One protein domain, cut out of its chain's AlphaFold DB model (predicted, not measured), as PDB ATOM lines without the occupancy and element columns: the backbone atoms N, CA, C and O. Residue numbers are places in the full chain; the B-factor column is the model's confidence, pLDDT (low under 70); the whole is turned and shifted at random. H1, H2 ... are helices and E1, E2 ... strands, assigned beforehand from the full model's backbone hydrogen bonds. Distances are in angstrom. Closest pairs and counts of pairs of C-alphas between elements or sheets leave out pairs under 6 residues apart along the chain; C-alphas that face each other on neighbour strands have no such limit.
ATOM      1  N   GLY A   3     -19.518  45.303   8.537       94.94
ATOM      2  CA  GLY A   3     -19.057  45.259   7.156       94.94
ATOM      3  C   GLY A   3     -19.178  46.579   6.424       94.94
ATOM      4  O   GLY A   3     -19.865  47.501   6.867       94.94
ATOM      5  N   ILE A   4     -18.499  46.639   5.287       96.50
ATOM      6  CA  ILE A   4     -18.656  47.692   4.290       96.50
ATOM      7  C   ILE A   4     -19.148  47.043   3.002       96.50
ATOM      8  O   ILE A   4     -18.613  46.021   2.576       96.50
ATOM      9  N   ALA A   5     -20.166  47.645   2.397       96.50
ATOM     10  CA  ALA A   5     -20.634  47.298   1.066       96.50
ATOM     11  C   ALA A   5     -19.913  48.145   0.013       96.50
ATOM     12  O   ALA A   5     -19.660  49.336   0.230       96.50
ATOM     13  N   PHE A   6     -19.616  47.538  -1.132       96.75
ATOM     14  CA  PHE A   6     -19.067  48.217  -2.295       96.75
ATOM     15  C   PHE A   6     -19.866  47.866  -3.554       96.75
ATOM     16  O   PHE A   6     -20.147  46.696  -3.806       96.75
ATOM     17  N   ILE A   7     -20.195  48.882  -4.351       96.12
ATOM     18  CA  ILE A   7     -20.963  48.766  -5.593       96.12
ATOM     19  C   ILE A   7     -20.227  49.507  -6.701       96.12
ATOM     20  O   ILE A   7     -19.911  50.684  -6.552       96.12
ATOM     21  N   ASN A   8     -19.981  48.850  -7.833       95.44
ATOM     22  CA  ASN A   8     -19.401  49.527  -8.989       95.44
ATOM     23  C   ASN A   8     -20.514  49.990  -9.930       95.44
ATOM     24  O   ASN A   8     -21.050  49.209 -10.714       95.44
ATOM     25  N   GLU A   9     -20.803  51.287  -9.882       93.19
ATOM     26  CA  GLU A   9     -21.809  51.961 -10.715       93.19
ATOM     27  C   GLU A   9     -21.412  52.076 -12.192       93.19
ATOM     28  O   GLU A   9     -22.132  52.686 -12.971       93.19
ATOM     29  N   LYS A  10     -20.252  51.545 -12.592       92.56
ATOM     30  CA  LYS A  10     -19.764  51.542 -13.980       92.56
ATOM     31  C   LYS A  10     -19.587  50.136 -14.543       92.56
ATOM     32  O   LYS A  10     -19.197  49.995 -15.699       92.56
ATOM     33  N   TRP A  11     -19.814  49.107 -13.732       92.38
ATOM     34  CA  TRP A  11     -19.653  47.726 -14.158       92.38
ATOM     35  C   TRP A  11     -20.971  47.176 -14.705       92.38
ATOM     36  O   TRP A  11     -21.997  47.179 -14.022       92.38
ATOM     37  N   ILE A  12     -20.926  46.692 -15.945       89.75
ATOM     38  CA  ILE A  12     -22.031  45.981 -16.584       89.75
ATOM     39  C   ILE A  12     -21.736  44.492 -16.454       89.75
ATOM     40  O   ILE A  12     -20.718  44.007 -16.945       89.75
ATOM     41  N   MET A  13     -22.623  43.779 -15.772       85.38
ATOM     42  CA  MET A  13     -22.575  42.328 -15.703       85.38
ATOM     43  C   MET A  13     -22.989  41.732 -17.053       85.38
ATOM     44  O   MET A  13     -23.982  42.158 -17.629       85.38
ATOM     45  N   ASN A  14     -22.235  40.746 -17.545       78.25
ATOM     46  CA  ASN A  14     -22.345  40.238 -18.921       78.25
ATOM     47  C   ASN A  14     -23.753  39.761 -19.327       78.25
ATOM     48  O   ASN A  14     -24.110  39.875 -20.496       78.25
ATOM     49  N   ASP A  15     -24.551  39.258 -18.381       79.00
ATOM     50  CA  ASP A  15     -25.917  38.779 -18.636       79.00
ATOM     51  C   ASP A  15     -26.968  39.905 -18.677       79.00
ATOM     52  O   ASP A  15     -28.131  39.669 -19.014       79.00
ATOM     53  N   TYR A  16     -26.571  41.140 -18.357       79.19
ATOM     54  CA  TYR A  16     -27.447  42.305 -18.290       79.19
ATOM     55  C   TYR A  16     -27.235  43.234 -19.478       79.19
ATOM     56  O   TYR A  16     -26.126  43.415 -19.982       79.19
ATOM     57  N   LYS A  17     -28.332  43.840 -19.942       78.12
ATOM     58  CA  LYS A  17     -28.327  44.679 -21.147       78.12
ATOM     59  C   LYS A  17     -27.994  46.128 -20.830       78.12
ATOM     60  O   LYS A  17     -27.525  46.849 -21.710       78.12
ATOM     61  N   THR A  18     -28.248  46.561 -19.597       91.81
ATOM     62  CA  THR A  18     -28.055  47.949 -19.175       91.81
ATOM     63  C   THR A  18     -27.257  48.064 -17.879       91.81
ATOM     64  O   THR A  18     -27.172  47.138 -17.069       91.81
ATOM     65  N   LEU A  19     -26.679  49.249 -17.680       91.38
ATOM     66  CA  LEU A  19     -25.989  49.602 -16.446       91.38
ATOM     67  C   LEU A  19     -26.941  49.628 -15.246       91.38
ATOM     68  O   LEU A  19     -26.573  49.153 -14.177       91.38
ATOM     69  N   ASP A  20     -28.158  50.142 -15.437       93.25
ATOM     70  CA  ASP A  20     -29.162  50.246 -14.376       93.25
ATOM     71  C   ASP A  20     -29.589  48.864 -13.874       93.25
ATOM     72  O   ASP A  20     -29.645  48.640 -12.667       93.25
ATOM     73  N   GLU A  21     -29.804  47.899 -14.775       92.56
ATOM     74  CA  GLU A  21     -30.114  46.519 -14.384       92.56
ATOM     75  C   GLU A  21     -28.963  45.881 -13.588       92.56
ATOM     76  O   GLU A  21     -29.188  45.303 -12.524       92.56
ATOM     77  N   SER A  22     -27.720  46.034 -14.062       93.00
ATOM     78  CA  SER A  22     -26.525  45.555 -13.349       93.00
ATOM     79  C   SER A  22     -26.408  46.185 -11.956       93.00
ATOM     80  O   SER A  22     -26.093  45.512 -10.972       93.00
ATOM     81  N   LEU A  23     -26.679  47.488 -11.852       93.94
ATOM     82  CA  LEU A  23     -26.624  48.236 -10.602       93.94
ATOM     83  C   LEU A  23     -27.690  47.767  -9.606       93.94
ATOM     84  O   LEU A  23     -27.379  47.553  -8.434       93.94
ATOM     85  N   GLU A  24     -28.930  47.587 -10.057       94.19
ATOM     86  CA  GLU A  24     -30.018  47.121  -9.197       94.19
ATOM     87  C   GLU A  24     -29.761  45.708  -8.670       94.19
ATOM     88  O   GLU A  24     -29.975  45.448  -7.488       94.19
ATOM     89  N   VAL A  25     -29.191  44.819  -9.482       93.50
ATOM     90  CA  VAL A  25     -28.839  43.458  -9.043       93.50
ATOM     91  C   VAL A  25     -27.738  43.472  -7.989       93.50
ATOM     92  O   VAL A  25     -27.836  42.751  -6.990       93.50
ATOM     93  N   GLN A  26     -26.708  44.308  -8.169       95.25
ATOM     94  CA  GLN A  26     -25.663  44.495  -7.160       95.25
ATOM     95  C   GLN A  26     -26.271  44.981  -5.838       95.25
ATOM     96  O   GLN A  26     -26.006  44.387  -4.790       95.25
ATOM     97  N   LYS A  27     -27.112  46.024  -5.882       95.06
ATOM     98  CA  LYS A  27     -27.779  46.584  -4.694       95.06
ATOM     99  C   LYS A  27     -28.646  45.545  -3.995       95.06
ATOM    100  O   LYS A  27     -28.462  45.328  -2.801       95.06
ATOM    101  N   GLN A  28     -29.543  44.889  -4.731       94.75
ATOM    102  CA  GLN A  28     -30.471  43.901  -4.179       94.75
ATOM    103  C   GLN A  28     -29.721  42.725  -3.558       94.75
ATOM    104  O   GLN A  28     -29.969  42.384  -2.406       94.75
ATOM    105  N   SER A  29     -28.740  42.159  -4.264       94.44
ATOM    106  CA  SER A  29     -27.960  41.022  -3.756       94.44
ATOM    107  C   SER A  29     -27.219  41.370  -2.465       94.44
ATOM    108  O   SER A  29     -27.241  40.603  -1.501       94.44
ATOM    109  N   ILE A  30     -26.578  42.543  -2.428       95.06
ATOM    110  CA  ILE A  30     -25.849  43.019  -1.248       95.06
ATOM    111  C   ILE A  30     -26.808  43.304  -0.094       95.06
ATOM    112  O   ILE A  30     -26.531  42.896   1.035       95.06
ATOM    113  N   GLN A  31     -27.937  43.960  -0.363       94.62
ATOM    114  CA  GLN A  31     -28.950  44.254   0.643       94.62
ATOM    115  C   GLN A  31     -29.514  42.967   1.254       94.62
ATOM    116  O   GLN A  31     -29.473  42.808   2.474       94.62
ATOM    117  N   THR A  32     -29.947  42.013   0.427       94.19
ATOM    118  CA  THR A  32     -30.450  40.713   0.886       94.19
ATOM    119  C   THR A  32     -29.408  39.974   1.721       94.19
ATOM    120  O   THR A  32     -29.729  39.417   2.771       94.19
ATOM    121  N   PHE A  33     -28.135  39.992   1.312       94.00
ATOM    122  CA  PHE A  33     -27.067  39.374   2.097       94.00
ATOM    123  C   PHE A  33     -26.886  40.046   3.466       94.00
ATOM    124  O   PHE A  33     -26.746  39.352   4.477       94.00
ATOM    125  N   ILE A  34     -26.901  41.380   3.519       93.06
ATOM    126  CA  ILE A  34     -26.778  42.153   4.764       93.06
ATOM    127  C   ILE A  34     -27.928  41.832   5.721       93.06
ATOM    128  O   ILE A  34     -27.678  41.580   6.902       93.06
ATOM    129  N   GLU A  35     -29.161  41.810   5.215       93.00
ATOM    130  CA  GLU A  35     -30.372  41.525   5.991       93.00
ATOM    131  C   GLU A  35     -30.356  40.093   6.544       93.00
ATOM    132  O   GLU A  35     -30.473  39.899   7.758       93.00
ATOM    133  N   ASN A  36     -30.095  39.099   5.688       92.88
ATOM    134  CA  ASN A  36     -30.072  37.683   6.071       92.88
ATOM    135  C   ASN A  36     -28.992  37.357   7.114       92.88
ATOM    136  O   ASN A  36     -29.165  36.450   7.924       92.88
ATOM    137  N   ASN A  37     -27.882  38.098   7.113       91.56
ATOM    138  CA  ASN A  37     -26.771  37.898   8.045       91.56
ATOM    139  C   ASN A  37     -26.778  38.895   9.219       91.56
ATOM    140  O   ASN A  37     -25.792  38.965   9.964       91.56
ATOM    141  N   GLN A  38     -27.852  39.684   9.377       90.69
ATOM    142  CA  GLN A  38     -28.009  40.708  10.422       90.69
ATOM    143  C   GLN A  38     -26.762  41.591  10.561       90.69
ATOM    144  O   GLN A  38     -26.208  41.829  11.644       90.69
ATOM    145  N   MET A  39     -26.244  42.021   9.416       91.62
ATOM    146  CA  MET A  39     -24.994  42.749   9.355       91.62
ATOM    147  C   MET A  39     -25.170  44.213   9.728       91.62
ATOM    148  O   MET A  39     -26.123  44.876   9.338       91.62
ATOM    149  N   LYS A  40     -24.177  44.746  10.443       91.00
ATOM    150  CA  LYS A  40     -24.069  46.175  10.712       91.00
ATOM    151  C   LYS A  40     -23.175  46.808   9.653       91.00
ATOM    152  O   LYS A  40     -21.958  46.616   9.683       91.00
ATOM    153  N   THR A  41     -23.768  47.568   8.741       89.12
ATOM    154  CA  THR A  41     -23.022  48.407   7.801       89.12
ATOM    155  C   THR A  41     -22.361  49.566   8.546       89.12
ATOM    156  O   THR A  41     -22.951  50.182   9.438       89.12
ATOM    157  N   ILE A  42     -21.093  49.827   8.236       91.00
ATOM    158  CA  ILE A  42     -20.308  50.891   8.866       91.00
ATOM    159  C   ILE A  42     -20.071  52.011   7.856       91.00
ATOM    160  O   ILE A  42     -19.510  51.778   6.789       91.00
ATOM    161  N   LYS A  43     -20.431  53.239   8.238       88.81
ATOM    162  CA  LYS A  43     -20.011  54.460   7.545       88.81
ATOM    163  C   LYS A  43     -18.720  54.960   8.171       88.81
ATOM    164  O   LYS A  43     -18.693  55.228   9.372       88.81
ATOM    165  N   LEU A  44     -17.658  55.068   7.379       91.31
ATOM    166  CA  LEU A  44     -16.406  55.676   7.844       91.31
ATOM    167  C   LEU A  44     -16.415  57.184   7.606       91.31
ATOM    168  O   LEU A  44     -15.897  57.938   8.426       91.31
ATOM    169  N   ASN A  45     -17.039  57.619   6.510       89.75
ATOM    170  CA  ASN A  45     -17.199  59.022   6.177       89.75
ATOM    171  C   ASN A  45     -18.603  59.514   6.589       89.75
ATOM    172  O   ASN A  45     -19.600  59.010   6.066       89.75
ATOM    173  N   PRO A  46     -18.720  60.505   7.495       87.38
ATOM    174  CA  PRO A  46     -20.016  61.046   7.913       87.38
ATOM    175  C   PRO A  46     -20.766  61.766   6.782       87.38
ATOM    176  O   PRO A  46     -21.975  61.948   6.877       87.38
ATOM    177  N   TYR A  47     -20.069  62.147   5.710       88.62
ATOM    178  CA  TYR A  47     -20.635  62.813   4.535       88.62
ATOM    179  C   TYR A  47     -20.981  61.843   3.398       88.62
ATOM    180  O   TYR A  47     -21.285  62.273   2.286       88.62
ATOM    181  N   GLN A  48     -20.910  60.531   3.639       86.06
ATOM    182  CA  GLN A  48     -21.250  59.528   2.638       86.06
ATOM    183  C   GLN A  48     -22.757  59.553   2.339       86.06
ATOM    184  O   GLN A  48     -23.580  59.388   3.240       86.06
ATOM    185  N   LEU A  49     -23.107  59.745   1.063       85.19
ATOM    186  CA  LEU A  49     -24.501  59.837   0.607       85.19
ATOM    187  C   LEU A  49     -25.238  58.495   0.684       85.19
ATOM    188  O   LEU A  49     -26.420  58.454   1.011       85.19
ATOM    189  N   HIS A  50     -24.528  57.402   0.403       88.38
ATOM    190  CA  HIS A  50     -25.068  56.045   0.385       88.38
ATOM    191  C   HIS A  50     -24.486  55.196   1.516       88.38
ATOM    192  O   HIS A  50     -23.427  55.501   2.060       88.38
ATOM    193  N   ASP A  51     -25.134  54.079   1.831       88.69
ATOM    194  CA  ASP A  51     -24.651  53.123   2.840       88.69
ATOM    195  C   ASP A  51     -23.572  52.163   2.291       88.69
ATOM    196  O   ASP A  51     -23.147  51.226   2.967       88.69
ATOM    197  N   TYR A  52     -23.106  52.415   1.066       94.31
ATOM    198  CA  TYR A  52     -22.076  51.664   0.352       94.31
ATOM    199  C   TYR A  52     -21.061  52.608  -0.307       94.31
ATOM    200  O   TYR A  52     -21.348  53.780  -0.564       94.31
ATOM    201  N   TYR A  53     -19.865  52.089  -0.577       95.94
ATOM    202  CA  TYR A  53     -18.826  52.775  -1.342       95.94
ATOM    203  C   TYR A  53     -18.940  52.464  -2.832       95.94
ATOM    204  O   TYR A  53     -19.334  51.365  -3.206       95.94
ATOM    205  N   THR A  54     -18.518  53.407  -3.675       95.38
ATOM    206  CA  THR A  54     -18.495  53.230  -5.139       95.38
ATOM    207  C   THR A  54     -17.119  53.448  -5.764       95.38
ATOM    208  O   THR A  54     -16.861  53.054  -6.898       95.38
ATOM    209  N   ILE A  55     -16.192  54.044  -5.007       94.88
ATOM    210  CA  ILE A  55     -14.848  54.397  -5.471       94.88
ATOM    211  C   ILE A  55     -13.806  53.711  -4.573       94.88
ATOM    212  O   ILE A  55     -13.707  54.058  -3.392       94.88
ATOM    213  N   PRO A  56     -12.970  52.792  -5.101       96.06
ATOM    214  CA  PRO A  56     -11.994  52.047  -4.295       96.06
ATOM    215  C   PRO A  56     -10.964  52.950  -3.619       96.06
ATOM    216  O   PRO A  56     -10.562  52.720  -2.483       96.06
ATOM    217  N   HIS A  57     -10.565  54.022  -4.309       95.81
ATOM    218  CA  HIS A  57      -9.636  55.018  -3.787       95.81
ATOM    219  C   HIS A  57     -10.203  55.776  -2.580       95.81
ATOM    220  O   HIS A  57      -9.459  56.028  -1.636       95.81
ATOM    221  N   ALA A  58     -11.502  56.096  -2.586       95.31
ATOM    222  CA  ALA A  58     -12.158  56.755  -1.459       95.31
ATOM    223  C   ALA A  58     -12.248  55.809  -0.254       95.31
ATOM    224  O   ALA A  58     -11.848  56.175   0.847       95.31
ATOM    225  N   LEU A  59     -12.656  54.555  -0.489       96.56
ATOM    226  CA  LEU A  59     -12.667  53.522   0.546       96.56
ATOM    227  C   LEU A  59     -11.273  53.325   1.161       96.56
ATOM    228  O   LEU A  59     -11.117  53.342   2.378       96.56
ATOM    229  N   TYR A  60     -10.244  53.176   0.325       96.75
ATOM    230  CA  TYR A  60      -8.865  53.019   0.785       96.75
ATOM    231  C   TYR A  60      -8.393  54.201   1.639       96.75
ATOM    232  O   TYR A  60      -7.754  54.001   2.675       96.75
ATOM    233  N   TYR A  61      -8.709  55.423   1.207       96.44
ATOM    234  CA  TYR A  61      -8.380  56.640   1.941       96.44
ATOM    235  C   TYR A  61      -9.041  56.649   3.328       96.44
ATOM    236  O   TYR A  61      -8.344  56.789   4.334       96.44
ATOM    237  N   ASP A  62     -10.348  56.400   3.403       95.88
ATOM    238  CA  ASP A  62     -11.090  56.411   4.668       95.88
ATOM    239  C   ASP A  62     -10.622  55.310   5.632       95.88
ATOM    240  O   ASP A  62     -10.468  55.551   6.835       95.88
ATOM    241  N   LEU A  63     -10.320  54.111   5.117       96.31
ATOM    242  CA  LEU A  63      -9.762  53.003   5.903       96.31
ATOM    243  C   LEU A  63      -8.410  53.369   6.522       96.31
ATOM    244  O   LEU A  63      -8.151  53.062   7.687       96.31
ATOM    245  N   LYS A  64      -7.547  54.057   5.766       95.19
ATOM    246  CA  LYS A  64      -6.237  54.505   6.257       95.19
ATOM    247  C   LYS A  64      -6.348  55.524   7.384       95.19
ATOM    248  O   LYS A  64      -5.532  55.460   8.307       95.19
ATOM    249  N   GLN A  65      -7.334  56.417   7.315       94.50
ATOM    250  CA  GLN A  65      -7.542  57.456   8.324       94.50
ATOM    251  C   GLN A  65      -8.191  56.910   9.595       94.50
ATOM    252  O   GLN A  65      -7.745  57.206  10.700       94.50
ATOM    253  N   THR A  66      -9.223  56.081   9.444       92.31
ATOM    254  CA  THR A  66     -10.033  55.610  10.577       92.31
ATOM    255  C   THR A  66      -9.501  54.323  11.211       92.31
ATOM    256  O   THR A  66      -9.802  54.052  12.373       92.31
ATOM    257  N   LYS A  67      -8.701  53.535  10.474       90.06
ATOM    258  CA  LYS A  67      -8.148  52.223  10.873       90.06
ATOM    259  C   LYS A  67      -9.164  51.346  11.627       90.06
ATOM    260  O   LYS A  67      -8.885  50.884  12.738       90.06
ATOM    261  N   PRO A  68     -10.358  51.133  11.054       90.06
ATOM    262  CA  PRO A  68     -11.445  50.464  11.747       90.06
ATOM    263  C   PRO A  68     -11.163  48.961  11.858       90.06
ATOM    264  O   PRO A  68     -10.475  48.377  11.023       90.06
ATOM    265  N   LYS A  69     -11.747  48.311  12.868       87.19
ATOM    266  CA  LYS A  69     -11.832  46.845  12.918       87.19
ATOM    267  C   LYS A  69     -13.096  46.408  12.176       87.19
ATOM    268  O   LYS A  69     -14.197  46.611  12.699       87.19
ATOM    269  N   LEU A  70     -12.935  45.863  10.972       95.31
ATOM    270  CA  LEU A  70     -14.032  45.427  10.105       95.31
ATOM    271  C   LEU A  70     -13.966  43.919   9.872       95.31
ATOM    272  O   LEU A  70     -12.899  43.354   9.639       95.31
ATOM    273  N   ASP A  71     -15.126  43.270   9.905       95.75
ATOM    274  CA  ASP A  71     -15.218  41.830   9.688       95.75
ATOM    275  C   ASP A  71     -15.170  41.515   8.191       95.75
ATOM    276  O   ASP A  71     -14.476  40.586   7.781       95.75
ATOM    277  N   CYS A  72     -15.870  42.285   7.349       95.25
ATOM    278  CA  CYS A  72     -15.846  42.006   5.918       95.25
ATOM    279  C   CYS A  72     -16.116  43.179   4.976       95.25
ATOM    280  O   CYS A  72     -16.843  44.120   5.297       95.25
ATOM    281  N   LEU A  73     -15.540  43.064   3.782       97.12
ATOM    282  CA  LEU A  73     -15.900  43.842   2.601       97.12
ATOM    283  C   LEU A  73     -16.809  42.978   1.726       97.12
ATOM    284  O   LEU A  73     -16.445  41.844   1.422       97.12
ATOM    285  N   ILE A  74     -17.971  43.497   1.344       96.44
ATOM    286  CA  ILE A  74     -18.940  42.791   0.500       96.44
ATOM    287  C   ILE A  74     -18.959  43.449  -0.872       96.44
ATOM    288  O   ILE A  74     -19.162  44.661  -0.976       96.44
ATOM    289  N   LEU A  75     -18.788  42.636  -1.907       96.38
ATOM    290  CA  LEU A  75     -18.965  43.013  -3.299       96.38
ATOM    291  C   LEU A  75     -19.875  41.990  -3.970       96.38
ATOM    292  O   LEU A  75     -19.945  40.838  -3.545       96.38
ATOM    293  N   TYR A  76     -20.541  42.389  -5.048       95.38
ATOM    294  CA  TYR A  76     -21.318  41.432  -5.827       95.38
ATOM    295  C   TYR A  76     -20.433  40.339  -6.452       95.38
ATOM    296  O   TYR A  76     -20.761  39.171  -6.322       95.38
ATOM    297  N   SER A  77     -19.304  40.716  -7.062       93.19
ATOM    298  CA  SER A  77     -18.362  39.820  -7.752       93.19
ATOM    299  C   SER A  77     -16.939  40.377  -7.680       93.19
ATOM    300  O   SER A  77     -16.770  41.585  -7.494       93.19
ATOM    301  N   ILE A 103     -15.971  39.148   0.688       95.50
ATOM    302  CA  ILE A 103     -17.086  38.297   0.267       95.50
ATOM    303  C   ILE A 103     -17.523  38.742  -1.125       95.50
ATOM    304  O   ILE A 103     -17.893  39.904  -1.303       95.50
ATOM    305  N   PHE A 104     -17.510  37.801  -2.065       95.00
ATOM    306  CA  PHE A 104     -18.084  37.935  -3.400       95.00
ATOM    307  C   PHE A 104     -19.386  37.128  -3.447       95.00
ATOM    308  O   PHE A 104     -19.408  35.957  -3.069       95.00
ATOM    309  N   LEU A 105     -20.505  37.770  -3.779       92.19
ATOM    310  CA  LEU A 105     -21.835  37.166  -3.637       92.19
ATOM    311  C   LEU A 105     -22.200  36.213  -4.776       92.19
ATOM    312  O   LEU A 105     -22.908  35.241  -4.527       92.19
ATOM    313  N   ASP A 106     -21.718  36.451  -5.990       85.12
ATOM    314  CA  ASP A 106     -21.878  35.542  -7.131       85.12
ATOM    315  C   ASP A 106     -21.236  34.162  -6.872       85.12
ATOM    316  O   ASP A 106     -21.816  33.116  -7.184       85.12
ATOM    317  N   GLU A 107     -20.090  34.139  -6.194       65.88
ATOM    318  CA  GLU A 107     -19.440  32.914  -5.719       65.88
ATOM    319  C   GLU A 107     -20.251  32.224  -4.612       65.88
ATOM    320  O   GLU A 107     -20.356  31.001  -4.572       65.88
ATOM    321  N   VAL A 108     -20.881  32.974  -3.707       58.53
ATOM    322  CA  VAL A 108     -21.704  32.386  -2.632       58.53
ATOM    323  C   VAL A 108     -23.016  31.812  -3.178       58.53
ATOM    324  O   VAL A 108     -23.462  30.752  -2.734       58.53
ATOM    325  N   GLN A 109     -23.629  32.471  -4.163       56.84
ATOM    326  CA  GLN A 109     -24.858  31.996  -4.802       56.84
ATOM    327  C   GLN A 109     -24.626  30.710  -5.602       56.84
ATOM    328  O   GLN A 109     -25.450  29.799  -5.537       56.84
ATOM    329  N   SER A 110     -23.483  30.577  -6.280       54.81
ATOM    330  CA  SER A 110     -23.131  29.351  -7.014       54.81
ATOM    331  C   SER A 110     -22.952  28.129  -6.100       54.81
ATOM    332  O   SER A 110     -23.328  27.024  -6.490       54.81
ATOM    333  N   HIS A 111     -22.502  28.309  -4.852       45.53
ATOM    334  CA  HIS A 111     -22.450  27.222  -3.862       45.53
ATOM    335  C   HIS A 111     -23.822  26.876  -3.259       45.53
ATOM    336  O   HIS A 111     -24.047  25.732  -2.866       45.53
ATOM    337  N   HIS A 112     -24.773  27.816  -3.224       44.97
ATOM    338  CA  HIS A 112     -26.145  27.547  -2.770       44.97
ATOM    339  C   HIS A 112     -26.947  26.668  -3.751       44.97
ATOM    340  O   HIS A 112     -27.854  25.958  -3.321       44.97
ATOM    341  N   TYR A 113     -26.591  26.650  -5.041       39.56
ATOM    342  CA  TYR A 113     -27.213  25.778  -6.048       39.56
ATOM    343  C   TYR A 113     -26.669  24.340  -6.071       39.56
ATOM    344  O   TYR A 113     -27.258  23.483  -6.722       39.56
ATOM    345  N   GLN A 114     -25.593  24.032  -5.338       34.31
ATOM    346  CA  GLN A 114     -25.053  22.665  -5.248       34.31
ATOM    347  C   GLN A 114     -25.699  21.813  -4.137       34.31
ATOM    348  O   GLN A 114     -25.331  20.656  -3.962       34.31
TER     349      GLN A 114
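Overview. This is residues 3 to 77 and 103 to 114 of the 117 residues of an uncharacterized protein of Cytobacillus kochii (UniProt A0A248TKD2). A small two-stranded parallel sheet, E1 beside E2, forms the middle, with the long helix H1 laid over one of its faces. H2 stands off on the other side of the sheet from H1, and H3 runs away from the sheet from near the end of E2; one long link, residues 7 to 18, leads from the end of E1 out to the start of H1, and another, residues 37 to 55, leads from the end of H1 to H2, with its residues 52 to 53 paired beside E1. The printed part has 87 residues with three named helices and two named strands in the order E1, H1, H2, E2, H3; the class is mixed, helices and strands. The whole is compact, with a radius of gyration of the C-alphas of 13.5 A and spans of 38 by 28 by 17 A.

Along the chain. E1 is residues 3 to 6, from C-alpha 3 at (-19.057, 45.259, 7.156), and is 9.9 A long. H1 is residues 19 to 36, 25.8 A from first to last C-alpha, and begins at (-25.989, 49.602, -16.446). H2 is residues 56 to 66, 15.4 A long. E2 is residues 70 to 75, 14.5 A long. H3 is residues 105 to 114, 14.9 A long, ending with C-alpha 114 at (-25.053, 22.665, -5.248).

Arrangement. E1 and E2 are parallel neighbours, their directions 24 degrees apart. C-alphas 3 and 72 face each other at 4.7 A, and N 6 and O 74, 2.9 A apart, are within hydrogen-bond range, as are N 4 and O 72, 3.0 A apart. With H1 and H2 between them along the chain, they form a strand-helix-strand unit, two parallel neighbour strands joined through helices. Residues 5 to 6 of E1 also pair in parallel with residues 52 to 53, and residues 74 to 75 of E2 with residues 103 to 104. The closest C-alphas of H1 and E2 are those of Ile 30 and Ile 74, 7.1 A; those of H1 and E1 are Ile 30 and Ala 5, also 7.1 A. H1 and H3 are close but not clearly touching, with Ser 29 and Leu 105 the closest C-alphas at 7.2 A; they run the same way at a steep tilt of 68 degrees, only just short of about perpendicular. The closest C-alphas of E2 and H3 are those of Leu 75 and Leu 105, 6.5 A. H2 is apart from H1 and H3, and only just apart from E1, at 8.3 A. Every O i to N i+4 pair is within hydrogen-bond range in H1 and H2, and 5 of 6 in H3.

Size, cuts and confidence. The two C-alphas farthest apart are those of Tyr 47 and Gln 114, 41.6 A. Residues 78 to 102 are not printed, and C-alphas 77 and 103 are 8.3 A apart across the cut. The links E1 to H1 and H1 to H2 are long; H2 to E2 is tight. The mean pLDDT of the printed part is 88.5, and residues 107 to 114 are under 70.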